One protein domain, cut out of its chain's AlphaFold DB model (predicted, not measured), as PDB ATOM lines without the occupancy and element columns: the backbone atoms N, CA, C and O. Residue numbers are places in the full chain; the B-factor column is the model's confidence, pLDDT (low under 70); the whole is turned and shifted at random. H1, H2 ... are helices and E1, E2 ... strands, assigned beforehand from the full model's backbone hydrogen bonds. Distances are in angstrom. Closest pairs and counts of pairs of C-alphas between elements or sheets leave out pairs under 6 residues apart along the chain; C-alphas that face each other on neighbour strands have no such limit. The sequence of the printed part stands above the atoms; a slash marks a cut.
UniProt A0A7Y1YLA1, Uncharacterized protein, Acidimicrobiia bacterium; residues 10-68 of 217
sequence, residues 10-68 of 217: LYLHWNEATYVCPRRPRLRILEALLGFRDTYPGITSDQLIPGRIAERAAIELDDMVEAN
ATOM      1  N   LEU A  10      35.325  51.727  25.878       90.69
ATOM      2  CA  LEU A  10      36.182  52.851  26.233       90.69
ATOM      3  C   LEU A  10      36.410  53.703  24.985       90.69
ATOM      4  O   LEU A  10      36.613  53.168  23.893       90.69
ATOM      5  N   TYR A  11      36.384  55.020  25.159       93.88
ATOM      6  CA  TYR A  11      36.583  55.984  24.085       93.88
ATOM      7  C   TYR A  11      37.835  56.798  24.344       93.88
ATOM      8  O   TYR A  11      38.073  57.244  25.467       93.88
ATOM      9  N   LEU A  12      38.603  57.028  23.288       93.62
ATOM     10  CA  LEU A  12      39.800  57.848  23.345       93.62
ATOM     11  C   LEU A  12      39.827  58.810  22.163       93.62
ATOM     12  O   LEU A  12      39.730  58.399  21.010       93.62
ATOM     13  N   HIS A  13      39.981  60.095  22.462       93.50
ATOM     14  CA  HIS A  13      40.294  61.113  21.468       93.50
ATOM     15  C   HIS A  13      41.804  61.325  21.422       93.50
ATOM     16  O   HIS A  13      42.402  61.744  22.415       93.50
ATOM     17  N   TRP A  14      42.419  61.033  20.279       92.31
ATOM     18  CA  TRP A  14      43.864  61.130  20.096       92.31
ATOM     19  C   TRP A  14      44.181  61.512  18.651       92.31
ATOM     20  O   TRP A  14      43.603  60.946  17.729       92.31
ATOM     21  N   ASN A  15      45.061  62.501  18.456       89.19
ATOM     22  CA  ASN A  15      45.449  63.023  17.136       89.19
ATOM     23  C   ASN A  15      44.256  63.288  16.195       89.19
ATOM     24  O   ASN A  15      44.239  62.833  15.058       89.19
ATOM     25  N   GLU A  16      43.242  64.006  16.693       91.19
ATOM     26  CA  GLU A  16      42.002  64.357  15.966       91.19
ATOM     27  C   GLU A  16      41.099  63.169  15.571       91.19
ATOM     28  O   GLU A  16      40.009  63.376  15.036       91.19
ATOM     29  N   ALA A  17      41.486  61.935  15.901       94.12
ATOM     30  CA  ALA A  17      40.686  60.736  15.708       94.12
ATOM     31  C   ALA A  17      39.993  60.299  17.007       94.12
ATOM     32  O   ALA A  17      40.403  60.638  18.121       94.12
ATOM     33  N   THR A  18      38.907  59.537  16.857       95.44
ATOM     34  CA  THR A  18      38.223  58.870  17.971       95.44
ATOM     35  C   THR A  18      38.397  57.372  17.830       95.44
ATOM     36  O   THR A  18      37.969  56.789  16.837       95.44
ATOM     37  N   TYR A  19      38.981  56.764  18.851       95.88
ATOM     38  CA  TYR A  19      39.182  55.331  18.961       95.88
ATOM     39  C   TYR A  19      38.153  54.734  19.911       95.88
ATOM     40  O   TYR A  19      37.744  55.365  20.890       95.88
ATOM     41  N   VAL A  20      37.750  53.503  19.612       95.25
ATOM     42  CA  VAL A  20      36.793  52.736  20.404       95.25
ATOM     43  C   VAL A  20      37.459  51.431  20.809       95.25
ATOM     44  O   VAL A  20      37.921  50.679  19.954       95.25
ATOM     45  N   CYS A  21      37.486  51.154  22.108       95.31
ATOM     46  CA  CYS A  21      37.942  49.891  22.672       95.31
ATOM     47  C   CYS A  21      36.742  49.159  23.304       95.31
ATOM     48  O   CYS A  21      36.341  49.465  24.434       95.31
ATOM     49  N   PRO A  22      36.118  48.218  22.571       94.06
ATOM     50  CA  PRO A  22      35.016  47.405  23.071       94.06
ATOM     51  C   PRO A  22      35.384  46.648  24.350       94.06
ATOM     52  O   PRO A  22      36.350  45.883  24.373       94.06
ATOM     53  N   ARG A  23      34.583  46.784  25.416       91.00
ATOM     54  CA  ARG A  23      34.926  46.170  26.711       91.00
ATOM     55  C   ARG A  23      34.694  44.668  26.762       91.00
ATOM     56  O   ARG A  23      35.397  44.007  27.521       91.00
ATOM     57  N   ARG A  24      33.736  44.139  25.988       91.62
ATOM     58  CA  ARG A  24      33.400  42.699  25.909       91.62
ATOM     59  C   ARG A  24      33.333  42.022  27.296       91.62
ATOM     60  O   ARG A  24      34.057  41.051  27.534       91.62
ATOM     61  N   PRO A  25      32.536  42.545  28.249       91.25
ATOM     62  CA  PRO A  25      32.597  42.104  29.640       91.25
ATOM     63  C   PRO A  25      32.267  40.618  29.799       91.25
ATOM     64  O   PRO A  25      32.936  39.953  30.582       91.25
ATOM     65  N   ARG A  26      31.302  40.064  29.048       92.62
ATOM     66  CA  ARG A  26      30.980  38.633  29.131       92.62
ATOM     67  C   ARG A  26      32.155  37.765  28.702       92.62
ATOM     68  O   ARG A  26      32.551  36.893  29.466       92.62
ATOM     69  N   LEU A  27      32.735  38.039  27.530       93.62
ATOM     70  CA  LEU A  27      33.910  37.317  27.031       93.62
ATOM     71  C   LEU A  27      35.052  37.365  28.052       93.62
ATOM     72  O   LEU A  27      35.552  36.328  28.472       93.62
ATOM     73  N   ARG A  28      35.395  38.571  28.515       93.31
ATOM     74  CA  ARG A  28      36.492  38.774  29.467       93.31
ATOM     75  C   ARG A  28      36.248  38.104  30.811       93.31
ATOM     76  O   ARG A  28      37.201  37.658  31.434       93.31
ATOM     77  N   ILE A  29      35.001  38.041  31.281       92.38
ATOM     78  CA  ILE A  29      34.658  37.324  32.516       92.38
ATOM     79  C   ILE A  29      34.888  35.821  32.339       92.38
ATOM     80  O   ILE A  29      35.435  35.201  33.246       92.38
ATOM     81  N   LEU A  30      34.496  35.242  31.200       94.69
ATOM     82  CA  LEU A  30      34.727  33.822  30.916       94.69
ATOM     83  C   LEU A  30      36.230  33.518  30.828       94.69
ATOM     84  O   LEU A  30      36.707  32.628  31.529       94.69
ATOM     85  N   GLU A  31      36.981  34.308  30.054       92.94
ATOM     86  CA  GLU A  31      38.442  34.190  29.928       92.94
ATOM     87  C   GLU A  31      39.143  34.340  31.289       92.94
ATOM     88  O   GLU A  31      39.976  33.514  31.654       92.94
ATOM     89  N   ALA A  32      38.772  35.351  32.086       89.69
ATOM     90  CA  ALA A  32      39.369  35.589  33.399       89.69
ATOM     91  C   ALA A  32      39.051  34.472  34.402       89.69
ATOM     92  O   ALA A  32      39.903  34.112  35.213       89.69
ATOM     93  N   LEU A  33      37.838  33.917  34.357       91.00
ATOM     94  CA  LEU A  33      37.418  32.821  35.228       91.00
ATOM     95  C   LEU A  33      38.249  31.561  34.972       91.00
ATOM     96  O   LEU A  33      38.700  30.922  35.925       91.00
ATOM     97  N   LEU A  34      38.461  31.218  33.699       91.06
ATOM     98  CA  LEU A  34      39.272  30.066  33.304       91.06
ATOM     99  C   LEU A  34      40.757  30.313  33.596       91.06
ATOM    100  O   LEU A  34      41.368  29.529  34.321       91.06
ATOM    101  N   GLY A  35      41.294  31.464  33.175       87.19
ATOM    102  CA  GLY A  35      42.689  31.831  33.426       87.19
ATOM    103  C   GLY A  35      43.047  31.895  34.916       87.19
ATOM    104  O   GLY A  35      44.154  31.519  35.305       87.19
ATOM    105  N   PHE A  36      42.109  32.297  35.783       85.38
ATOM    106  CA  PHE A  36      42.307  32.252  37.234       85.38
ATOM    107  C   PHE A  36      42.509  30.821  37.749       85.38
ATOM    108  O   PHE A  36      43.398  30.591  38.571       85.38
ATOM    109  N   ARG A  37      41.714  29.847  37.283       84.06
ATOM    110  CA  ARG A  37      41.866  28.446  37.714       84.06
ATOM    111  C   ARG A  37      43.167  27.830  37.213       84.06
ATOM    112  O   ARG A  37      43.791  27.094  37.974       84.06
ATOM    113  N   ASP A  38      43.578  28.167  35.995       83.06
ATOM    114  CA  ASP A  38      44.836  27.685  35.418       83.06
ATOM    115  C   ASP A  38      46.050  28.254  36.167       83.06
ATOM    116  O   ASP A  38      47.024  27.544  36.419       83.06
ATOM    117  N   THR A  39      45.966  29.518  36.596       79.12
ATOM    118  CA  THR A  39      47.042  30.199  37.334       79.12
ATOM    119  C   THR A  39      47.151  29.733  38.790       79.12
ATOM    120  O   THR A  39      48.256  29.620  39.321       79.12
ATOM    121  N   TYR A  40      46.022  29.451  39.451       77.19
ATOM    122  CA  TYR A  40      45.966  29.084  40.872       77.19
ATOM    123  C   TYR A  40      45.356  27.687  41.078       77.19
ATOM    124  O   TYR A  40      44.260  27.565  41.635       77.19
ATOM    125  N   PRO A  41      46.024  26.597  40.667       70.44
ATOM    126  CA  PRO A  41      45.470  25.257  40.815       70.44
ATOM    127  C   PRO A  41      45.371  24.848  42.296       70.44
ATOM    128  O   PRO A  41      46.306  25.036  43.074       70.44
ATOM    129  N   GLY A  42      44.246  24.244  42.692       69.56
ATOM    130  CA  GLY A  42      44.078  23.620  44.009       69.56
ATOM    131  C   GLY A  42      42.872  24.117  44.810       69.56
ATOM    132  O   GLY A  42      41.925  24.685  44.277       69.56
ATOM    133  N   ILE A  43      42.900  23.877  46.126       64.62
ATOM    134  CA  ILE A  43      41.741  24.051  47.024       64.62
ATOM    135  C   ILE A  43      41.191  25.488  46.989       64.62
ATOM    136  O   ILE A  43      39.977  25.679  47.041       64.62
ATOM    137  N   THR A  44      42.064  26.491  46.869       70.81
ATOM    138  CA  THR A  44      41.670  27.906  46.840       70.81
ATOM    139  C   THR A  44      40.847  28.252  45.597       70.81
ATOM    140  O   THR A  44      39.823  28.926  45.714       70.81
ATOM    141  N   SER A  45      41.228  27.764  44.411       74.44
ATOM    142  CA  SER A  45      40.465  28.059  43.195       74.44
ATOM    143  C   SER A  45      39.151  27.302  43.127       74.44
ATOM    144  O   SER A  45      38.166  27.899  42.710       74.44
ATOM    145  N   ASP A  46      39.071  26.061  43.612       78.56
ATOM    146  CA  ASP A  46      37.799  25.324  43.657       78.56
ATOM    147  C   ASP A  46      36.791  25.925  44.658       78.56
ATOM    148  O   ASP A  46      35.578  25.798  44.466       78.56
ATOM    149  N   GLN A  47      37.262  26.603  45.712       83.62
ATOM    150  CA  GLN A  47      36.395  27.341  46.639       83.62
ATOM    151  C   GLN A  47      35.836  28.629  46.024       83.62
ATOM    152  O   GLN A  47      34.660  28.937  46.223       83.62
ATOM    153  N   LEU A  48      36.661  29.375  45.285       85.56
ATOM    154  CA  LEU A  48      36.263  30.637  44.654       85.56
ATOM    155  C   LEU A  48      35.479  30.413  43.354       85.56
ATOM    156  O   LEU A  48      34.474  31.076  43.100       85.56
ATOM    157  N   ILE A  49      35.927  29.456  42.544       88.19
ATOM    158  CA  ILE A  49      35.402  29.118  41.224       88.19
ATOM    159  C   ILE A  49      35.180  27.597  41.169       88.19
ATOM    160  O   ILE A  49      36.032  26.850  40.680       88.19
ATOM    161  N   PRO A  50      34.023  27.110  41.654       90.50
ATOM    162  CA  PRO A  50      33.725  25.682  41.662       90.50
ATOM    163  C   PRO A  50      33.818  25.061  40.264       90.50
ATOM    164  O   PRO A  50      33.345  25.665  39.301       90.50
ATOM    165  N   GLY A  51      34.314  23.821  40.159       89.19
ATOM    166  CA  GLY A  51      34.533  23.131  38.876       89.19
ATOM    167  C   GLY A  51      33.345  23.189  37.907       89.19
ATOM    168  O   GLY A  51      33.513  23.570  36.757       89.19
ATOM    169  N   ARG A  52      32.114  22.977  38.394       92.31
ATOM    170  CA  ARG A  52      30.879  23.098  37.586       92.31
ATOM    171  C   ARG A  52      30.676  24.474  36.934       92.31
ATOM    172  O   ARG A  52      30.026  24.587  35.900       92.31
ATOM    173  N   ILE A  53      31.144  25.541  37.586       93.31
ATOM    174  CA  ILE A  53      31.055  26.908  37.066       93.31
ATOM    175  C   ILE A  53      32.107  27.097  35.976       93.31
ATOM    176  O   ILE A  53      31.783  27.674  34.944       93.31
ATOM    177  N   ALA A  54      33.315  26.569  36.182       92.25
ATOM    178  CA  ALA A  54      34.380  26.598  35.187       92.25
ATOM    179  C   ALA A  54      34.039  25.776  33.940       92.25
ATOM    180  O   ALA A  54      34.184  26.279  32.837       92.25
ATOM    181  N   GLU A  55      33.499  24.568  34.100       94.38
ATOM    182  CA  GLU A  55      33.032  23.736  32.984       94.38
ATOM    183  C   GLU A  55      31.963  24.457  32.159       94.38
ATOM    184  O   GLU A  55      32.045  24.514  30.937       94.38
ATOM    185  N   ARG A  56      30.978  25.076  32.823       95.81
ATOM    186  CA  ARG A  56      29.955  25.863  32.129       95.81
ATOM    187  C   ARG A  56      30.547  27.086  31.427       95.81
ATOM    188  O   ARG A  56      30.091  27.422  30.344       95.81
ATOM    189  N   ALA A  57      31.517  27.754  32.049       95.69
ATOM    190  CA  ALA A  57      32.189  28.900  31.450       95.69
ATOM    191  C   ALA A  57      33.016  28.503  30.219       95.69
ATOM    192  O   ALA A  57      32.987  29.229  29.234       95.69
ATOM    193  N   ALA A  58      33.690  27.349  30.258       95.94
ATOM    194  CA  ALA A  58      34.428  26.798  29.125       95.94
ATOM    195  C   ALA A  58      33.496  26.479  27.953       95.94
ATOM    196  O   ALA A  58      33.712  26.997  26.868       95.94
ATOM    197  N   ILE A  59      32.401  25.746  28.198       97.44
ATOM    198  CA  ILE A  59      31.396  25.446  27.162       97.44
ATOM    199  C   ILE A  59      30.849  26.737  26.545       97.44
ATOM    200  O   ILE A  59      30.733  26.854  25.333       97.44
ATOM    201  N   GLU A  60      30.523  27.726  27.377       96.12
ATOM    202  CA  GLU A  60      29.995  28.996  26.886       96.12
ATOM    203  C   GLU A  60      31.025  29.788  26.067       96.12
ATOM    204  O   GLU A  60      30.661  30.420  25.076       96.12
ATOM    205  N   LEU A  61      32.296  29.768  26.473       95.31
ATOM    206  CA  LEU A  61      33.377  30.405  25.727       95.31
ATOM    207  C   LEU A  61      33.593  29.710  24.379       95.31
ATOM    208  O   LEU A  61      33.683  30.398  23.364       95.31
ATOM    209  N   ASP A  62      33.602  28.378  24.364       96.06
ATOM    210  CA  ASP A  62      33.727  27.572  23.149       96.06
ATOM    211  C   ASP A  62      32.570  27.868  22.186       96.06
ATOM    212  O   ASP A  62      32.814  28.241  21.040       96.06
ATOM    213  N   ASP A  63      31.319  27.849  22.664       95.94
ATOM    214  CA  ASP A  63      30.137  28.212  21.869       95.94
ATOM    215  C   ASP A  63      30.250  29.640  21.290       95.94
ATOM    216  O   ASP A  63      29.843  29.908  20.154       95.94
ATOM    217  N   MET A  64      30.794  30.590  22.065       94.31
ATOM    218  CA  MET A  64      31.005  31.973  21.621       94.31
ATOM    219  C   MET A  64      32.065  32.077  20.519       94.31
ATOM    220  O   MET A  64      31.872  32.851  19.575       94.31
ATOM    221  N   VAL A  65      33.160  31.323  20.633       93.12
ATOM    222  CA  VAL A  65      34.240  31.274  19.638       93.12
ATOM    223  C   VAL A  65      33.785  30.537  18.379       93.12
ATOM    224  O   VAL A  65      34.007  31.032  17.278       93.12
ATOM    225  N   GLU A  66      33.077  29.414  18.506       94.75
ATOM    226  CA  GLU A  66      32.512  28.682  17.365       94.75
ATOM    227  C   GLU A  66      31.518  29.544  16.575       94.75
ATOM    228  O   GLU A  66      31.536  29.560  15.343       94.75
ATOM    229  N   ALA A  67      30.672  30.307  17.272       94.69
ATOM    230  CA  ALA A  67      29.716  31.208  16.636       94.69
ATOM    231  C   ALA A  67      30.375  32.436  15.981       94.69
ATOM    232  O   ALA A  67      29.795  33.028  15.066       94.69
ATOM    233  N   ASN A  68      31.554  32.850  16.453       92.50
ATOM    234  CA  ASN A  68      32.302  33.979  15.913       92.50
ATOM    235  C   ASN A  68      33.817  33.767  16.088       92.50
ATOM    236  O   ASN A  68      34.377  34.246  17.075       92.50
TER     237      ASN A  68
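AT A GLANCE: This is residues 10 to 68 of the 217 residues of an uncharacterized protein of Acidimicrobiia bacterium (UniProt A0A7Y1YLA1). A strand hairpin, E1 and E2, makes an arm beyond two crossing helices, H1 and H3. The 59 printed residues, class mixed, hold E1, E2, H1, H2, H3 in order. The whole is only just extended, close to loose, spanning 51 by 27 by 12 A, radius of gyration of the C-alphas 15.9 A.

IN THESE COORDINATES: E1, residues 10 to 14, begins at C-alpha 10 (36.182, 52.851, 26.233). E2 is residues 17 to 22, H1 25 to 39, 20.2 A long, and H2 43 to 48. H3, residues 51 to 67, 24.1 A long, ends at C-alpha 67 (29.716, 31.208, 16.636).

HOW THE PARTS SIT: E1 and E2 are antiparallel; N 12 and O 19 are within hydrogen-bond range, 3.0 A. H3, with residues 54 to 61 alone, touches H1 at a steep tilt of 50 degrees, closest C-alphas Leu 30 and Ala 57, 5.6 A. H1 and H2 only just touch, only at the corner: 3 pairs of C-alphas within 8 A. Every O i to N i+4 helix pair is within range.

THE WHOLE: The printed part has no cut; residues 42 to 43 are under pLDDT 70.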